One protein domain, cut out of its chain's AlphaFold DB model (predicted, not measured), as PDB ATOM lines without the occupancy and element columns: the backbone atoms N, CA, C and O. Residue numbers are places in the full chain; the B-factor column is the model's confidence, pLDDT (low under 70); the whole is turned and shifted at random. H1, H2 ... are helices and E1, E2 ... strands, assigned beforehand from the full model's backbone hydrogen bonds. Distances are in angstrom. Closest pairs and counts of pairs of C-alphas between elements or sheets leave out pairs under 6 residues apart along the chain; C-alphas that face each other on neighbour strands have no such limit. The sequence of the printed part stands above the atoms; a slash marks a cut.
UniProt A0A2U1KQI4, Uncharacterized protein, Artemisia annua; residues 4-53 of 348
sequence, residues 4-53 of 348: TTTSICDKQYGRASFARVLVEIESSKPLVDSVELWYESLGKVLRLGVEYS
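AT A GLANCE: This is residues 4 to 53 of the 348 residues of an uncharacterized protein of Artemisia annua (UniProt A0A2U1KQI4). This model has little regular structure: a short helix, H1, lies far from a two-stranded hairpin, E1 and E2, and a long winding stretch, residues 11 to 33, joins them, with residues 13 to 18 and 23 to 30 sticking out as loops. The printed part has 50 residues, 19 of them in named elements, in the order H1, E1, E2, class mixed; E1 and E2 are antiparallel. It is loose, radius of gyration of the C-alphas 13.9 A, spanning 36 by 33 by 18 A, only just flat.

HOW THE PARTS SIT: Start at H1, residues 4 to 10, where 2 of 3 O i to N i+4 pairs are within hydrogen-bond range. E1, residues 34 to 39, and E2, residues 44 to 49, form a hairpin at 154 degrees; look for N 37 and O 46, 2.8 A apart. H1 and E2 are apart.

IN THESE COORDINATES: Find C-alpha 4 at (18.640, 34.129, 69.036), where H1 begins, 10.0 A long. E1 runs 15.8 A; E2 runs 16.1 A to C-alpha 49 at (14.344, 12.965, 84.209).

THE WHOLE: The C-alphas of Thr 4 and Gly 43, the two farthest apart, are 37.7 A apart. The printed part has no cut; H1 to E1 is a long link, E1 to E2 tight. Residues 12 to 16 have pLDDT under 70.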
ATOM      1  N   THR A   4      19.194  35.200  69.873       78.94
ATOM      2  CA  THR A   4      18.640  34.129  69.036       78.94
ATOM      3  C   THR A   4      17.934  33.109  69.910       78.94
ATOM      4  O   THR A   4      16.750  32.854  69.687       78.94
ATOM      5  N   THR A   5      18.619  32.587  70.932       76.31
ATOM      6  CA  THR A   5      18.072  31.542  71.809       76.31
ATOM      7  C   THR A   5      16.881  32.044  72.620       76.31
ATOM      8  O   THR A   5      15.868  31.349  72.669       76.31
ATOM      9  N   THR A   6      16.922  33.279  73.140       78.38
ATOM     10  CA  THR A   6      15.745  33.906  73.777       78.38
ATOM     11  C   THR A   6      14.549  33.920  72.817       78.38
ATOM     12  O   THR A   6      13.482  33.394  73.123       78.38
ATOM     13  N   SER A   7      14.756  34.375  71.574       77.44
ATOM     14  CA  SER A   7      13.679  34.455  70.578       77.44
ATOM     15  C   SER A   7      13.117  33.105  70.096       77.44
ATOM     16  O   SER A   7      12.049  33.097  69.491       77.44
ATOM     17  N   ILE A   8      13.806  31.981  70.338       75.81
ATOM     18  CA  ILE A   8      13.337  30.615  70.015       75.81
ATOM     19  C   ILE A   8      12.376  30.074  71.091       75.81
ATOM     20  O   ILE A   8      11.579  29.170  70.810       75.81
ATOM     21  N   CYS A   9      12.445  30.629  72.302       75.44
ATOM     22  CA  CYS A   9      11.543  30.326  73.409       75.44
ATOM     23  C   CYS A   9      10.368  31.313  73.463       75.44
ATOM     24  O   CYS A   9       9.229  30.872  73.579       75.44
ATOM     25  N   ASP A  10      10.618  32.614  73.269       74.12
ATOM     26  CA  ASP A  10       9.568  33.647  73.282       74.12
ATOM     27  C   ASP A  10       8.582  33.524  72.111       74.12
ATOM     28  O   ASP A  10       7.417  33.913  72.209       74.12
ATOM     29  N   LYS A  11       9.054  33.042  70.954       72.38
ATOM     30  CA  LYS A  11       8.260  32.974  69.723       72.38
ATOM     31  C   LYS A  11       7.860  31.538  69.431       72.38
ATOM     32  O   LYS A  11       8.672  30.621  69.511       72.38
ATOM     33  N   GLN A  12       6.624  31.370  68.969       64.75
ATOM     34  CA  GLN A  12       5.986  30.090  68.629       64.75
ATOM     35  C   GLN A  12       6.556  29.434  67.348       64.75
ATOM     36  O   GLN A  12       5.827  28.883  66.526       64.75
ATOM     37  N   TYR A  13       7.872  29.493  67.132       63.84
ATOM     38  CA  TYR A  13       8.530  28.849  66.001       63.84
ATOM     39  C   TYR A  13       8.772  27.362  66.297       63.84
ATOM     40  O   TYR A  13       9.569  26.996  67.162       63.84
ATOM     41  N   GLY A  14       8.096  26.480  65.559       62.53
ATOM     42  CA  GLY A  14       8.290  25.028  65.607       62.53
ATOM     43  C   GLY A  14       6.977  24.243  65.656       62.53
ATOM     44  O   GLY A  14       5.897  24.806  65.513       62.53
ATOM     45  N   ARG A  15       7.069  22.922  65.846       58.66
ATOM     46  CA  ARG A  15       5.891  22.065  66.073       58.66
ATOM     47  C   ARG A  15       5.427  22.243  67.521       58.66
ATOM     48  O   ARG A  15       6.252  22.152  68.423       58.66
ATOM     49  N   ALA A  16       4.127  22.431  67.735       60.28
ATOM     50  CA  ALA A  16       3.514  22.686  69.046       60.28
ATOM     51  C   ALA A  16       3.465  21.462  69.994       60.28
ATOM     52  O   ALA A  16       2.657  21.421  70.912       60.28
ATOM     53  N   SER A  17       4.295  20.439  69.765       70.88
ATOM     54  CA  SER A  17       4.262  19.165  70.496       70.88
ATOM     55  C   SER A  17       5.192  19.113  71.714       70.88
ATOM     56  O   SER A  17       5.307  18.059  72.329       70.88
ATOM     57  N   PHE A  18       5.897  20.201  72.037       72.44
ATOM     58  CA  PHE A  18       6.760  20.298  73.216       72.44
ATOM     59  C   PHE A  18       6.917  21.750  73.678       72.44
ATOM     60  O   PHE A  18       7.026  22.662  72.856       72.44
ATOM     61  N   ALA A  19       6.961  21.950  74.996       75.69
ATOM     62  CA  ALA A  19       7.343  23.222  75.600       75.69
ATOM     63  C   ALA A  19       8.866  23.421  75.518       75.69
ATOM     64  O   ALA A  19       9.631  22.456  75.480       75.69
ATOM     65  N   ARG A  20       9.315  24.680  75.515       77.44
ATOM     66  CA  ARG A  20      10.730  25.045  75.677       77.44
ATOM     67  C   ARG A  20      10.845  26.000  76.845       77.44
ATOM     68  O   ARG A  20      10.103  26.973  76.905       77.44
ATOM     69  N   VAL A  21      11.790  25.730  77.732       77.50
ATOM     70  CA  VAL A  21      12.074  26.551  78.908       77.50
ATOM     71  C   VAL A  21      13.556  26.893  78.876       77.50
ATOM     72  O   VAL A  21      14.381  26.035  78.560       77.50
ATOM     73  N   LEU A  22      13.887  28.146  79.176       81.00
ATOM     74  CA  LEU A  22      15.261  28.551  79.445       81.00
ATOM     75  C   LEU A  22      15.498  28.446  80.946       81.00
ATOM     76  O   LEU A  22      14.687  28.924  81.734       81.00
ATOM     77  N   VAL A  23      16.600  27.804  81.319       79.25
ATOM     78  CA  VAL A  23      17.008  27.625  82.711       79.25
ATOM     79  C   VAL A  23      18.405  28.190  82.897       79.25
ATOM     80  O   VAL A  23      19.296  27.959  82.079       79.25
ATOM     81  N   GLU A  24      18.592  28.934  83.978       83.69
ATOM     82  CA  GLU A  24      19.906  29.394  84.407       83.69
ATOM     83  C   GLU A  24      20.501  28.340  85.341       83.69
ATOM     84  O   GLU A  24      19.853  27.885  86.283       83.69
ATOM     85  N   ILE A  25      21.726  27.904  85.047       82.94
ATOM     86  CA  ILE A  25      22.416  26.859  85.805       82.94
ATOM     87  C   ILE A  25      23.736  27.433  86.303       82.94
ATOM     88  O   ILE A  25      24.580  27.862  85.515       82.94
ATOM     89  N   GLU A  26      23.931  27.408  87.617       84.69
ATOM     90  CA  GLU A  26      25.164  27.881  88.234       84.69
ATOM     91  C   GLU A  26      26.341  26.967  87.850       84.69
ATOM     92  O   GLU A  26      26.389  25.793  88.219       84.69
ATOM     93  N   SER A  27      27.343  27.507  87.151       84.44
ATOM     94  CA  SER A  27      28.497  26.736  86.660       84.44
ATOM     95  C   SER A  27      29.443  26.229  87.763       84.44
ATOM     96  O   SER A  27      30.418  25.537  87.467       84.44
ATOM     97  N   SER A  28      29.144  26.520  89.035       82.19
ATOM     98  CA  SER A  28      29.797  25.955  90.222       82.19
ATOM     99  C   SER A  28      29.211  24.596  90.647       82.19
ATOM    100  O   SER A  28      29.935  23.779  91.217       82.19
ATOM    101  N   LYS A  29      27.951  24.297  90.285       85.00
ATOM    102  CA  LYS A  29      27.181  23.090  90.658       85.00
ATOM    103  C   LYS A  29      27.092  22.081  89.503       85.00
ATOM    104  O   LYS A  29      27.235  22.508  88.355       85.00
ATOM    105  N   PRO A  30      26.931  20.768  89.755       82.50
ATOM    106  CA  PRO A  30      26.711  19.783  88.691       82.50
ATOM    107  C   PRO A  30      25.441  20.098  87.881       82.50
ATOM    108  O   PRO A  30      24.615  20.912  88.297       82.50
ATOM    109  N   LEU A  31      25.304  19.471  86.709       85.12
ATOM    110  CA  LEU A  31      24.066  19.544  85.927       85.12
ATOM    111  C   LEU A  31      22.917  18.826  86.654       85.12
ATOM    112  O   LEU A  31      23.136  18.082  87.609       85.12
ATOM    113  N   VAL A  32      21.687  19.115  86.233       87.75
ATOM    114  CA  VAL A  32      20.469  18.680  86.922       87.75
ATOM    115  C   VAL A  32      19.894  17.468  86.200       87.75
ATOM    116  O   VAL A  32      19.309  17.614  85.134       87.75
ATOM    117  N   ASP A  33      20.017  16.288  86.805       87.69
ATOM    118  CA  ASP A  33      19.550  15.028  86.202       87.69
ATOM    119  C   ASP A  33      18.029  14.818  86.327       87.69
ATOM    120  O   ASP A  33      17.442  14.005  85.611       87.69
ATOM    121  N   SER A  34      17.358  15.540  87.235       88.38
ATOM    122  CA  SER A  34      15.894  15.509  87.356       88.38
ATOM    123  C   SER A  34      15.307  16.804  87.914       88.38
ATOM    124  O   SER A  34      15.919  17.457  88.758       88.38
ATOM    125  N   VAL A  35      14.101  17.151  87.462       87.12
ATOM    126  CA  VAL A  35      13.316  18.302  87.931       87.12
ATOM    127  C   VAL A  35      12.060  17.801  88.638       87.12
ATOM    128  O   VAL A  35      11.351  16.936  88.120       87.12
ATOM    129  N   GLU A  36      11.773  18.354  89.813       88.69
ATOM    130  CA  GLU A  36      10.523  18.106  90.531       88.69
ATOM    131  C   GLU A  36       9.455  19.113  90.095       88.69
ATOM    132  O   GLU A  36       9.651  20.323  90.199       88.69
ATOM    133  N   LEU A  37       8.312  18.618  89.622       86.50
ATOM    134  CA  LEU A  37       7.116  19.413  89.367       86.50
ATOM    135  C   LEU A  37       6.064  19.091  90.422       86.50
ATOM    136  O   LEU A  37       5.642  17.941  90.557       86.50
ATOM    137  N   TRP A  38       5.604  20.108  91.142       86.00
ATOM    138  CA  TRP A  38       4.459  19.969  92.032       86.00
ATOM    139  C   TRP A  38       3.168  20.257  91.263       86.00
ATOM    140  O   TRP A  38       3.014  21.329  90.684       86.00
ATOM    141  N   TYR A  39       2.251  19.287  91.243       82.81
ATOM    142  CA  TYR A  39       0.913  19.455  90.679       82.81
ATOM    143  C   TYR A  39      -0.105  19.503  91.820       82.81
ATOM    144  O   TYR A  39      -0.502  18.460  92.345       82.81
ATOM    145  N   GLU A  40      -0.542  20.714  92.175       80.56
ATOM    146  CA  GLU A  40      -1.536  20.965  93.231       80.56
ATOM    147  C   GLU A  40      -2.798  20.109  93.047       80.56
ATOM    148  O   GLU A  40      -3.224  19.418  93.970       80.56
ATOM    149  N   SER A  41      -3.330  20.060  91.820       78.94
ATOM    150  CA  SER A  41      -4.540  19.304  91.463       78.94
ATOM    151  C   SER A  41      -4.416  17.782  91.601       78.94
ATOM    152  O   SER A  41      -5.431  17.092  91.663       78.94
ATOM    153  N   LEU A  42      -3.192  17.244  91.649       74.38
ATOM    154  CA  LEU A  42      -2.928  15.810  91.810       74.38
ATOM    155  C   LEU A  42      -2.420  15.451  93.213       74.38
ATOM    156  O   LEU A  42      -2.257  14.264  93.501       74.38
ATOM    157  N   GLY A  43      -2.128  16.445  94.062       83.75
ATOM    158  CA  GLY A  43      -1.549  16.251  95.396       83.75
ATOM    159  C   GLY A  43      -0.202  15.515  95.392       83.75
ATOM    160  O   GLY A  43       0.152  14.878  96.382       83.75
ATOM    161  N   LYS A  44       0.528  15.533  94.268       82.81
ATOM    162  CA  LYS A  44       1.719  14.699  94.027       82.81
ATOM    163  C   LYS A  44       2.858  15.506  93.411       82.81
ATOM    164  O   LYS A  44       2.638  16.435  92.634       82.81
ATOM    165  N   VAL A  45       4.083  15.098  93.737       87.19
ATOM    166  CA  VAL A  45       5.310  15.567  93.086       87.19
ATOM    167  C   VAL A  45       5.660  14.601  91.957       87.19
ATOM    168  O   VAL A  45       5.804  13.400  92.183       87.19
ATOM    169  N   LEU A  46       5.789  15.123  90.741       87.44
ATOM    170  CA  LEU A  46       6.253  14.390  89.568       87.44
ATOM    171  C   LEU A  46       7.742  14.677  89.358       87.44
ATOM    172  O   LEU A  46       8.130  15.826  89.165       87.44
ATOM    173  N   ARG A  47       8.576  13.633  89.351       87.81
ATOM    174  CA  ARG A  47       9.990  13.746  88.971       87.81
ATOM    175  C   ARG A  47      10.145  13.504  87.474       87.81
ATOM    176  O   ARG A  47       9.858  12.409  86.998       87.81
ATOM    177  N   LEU A  48      10.612  14.514  86.749       87.94
ATOM    178  CA  LEU A  48      10.985  14.406  85.341       87.94
ATOM    179  C   LEU A  48      12.496  14.212  85.230       87.94
ATOM    180  O   LEU A  48      13.251  15.045  85.724       87.94
ATOM    181  N   GLY A  49      12.937  13.136  84.577       88.88
ATOM    182  CA  GLY A  49      14.344  12.965  84.209       88.88
ATOM    183  C   GLY A  49      14.747  13.942  83.103       88.88
ATOM    184  O   GLY A  49      13.958  14.210  82.196       88.88
ATOM    185  N   VAL A  50      15.966  14.472  83.178       88.31
ATOM    186  CA  VAL A  50      16.529  15.386  82.177       88.31
ATOM    187  C   VAL A  50      17.534  14.627  81.317       88.31
ATOM    188  O   VAL A  50      18.525  14.107  81.820       88.31
ATOM    189  N   GLU A  51      17.297  14.589  80.007       88.44
ATOM    190  CA  GLU A  51      18.244  14.044  79.033       88.44
ATOM    191  C   GLU A  51      18.903  15.186  78.250       88.44
ATOM    192  O   GLU A  51      18.228  16.048  77.680       88.44
ATOM    193  N   TYR A  52      20.235  15.189  78.202       86.31
ATOM    194  CA  TYR A  52      21.016  16.197  77.490       86.31
ATOM    195  C   TYR A  52      21.539  15.638  76.164       86.31
ATOM    196  O   TYR A  52      22.440  14.804  76.151       86.31
ATOM    197  N   SER A  53      21.051  16.155  75.031       85.12
ATOM    198  CA  SER A  53      21.543  15.746  73.700       85.12
ATOM    199  C   SER A  53      23.024  16.082  73.465       85.12
ATOM    200  O   SER A  53      23.663  15.488  72.601       85.12
TER     201      SER A  53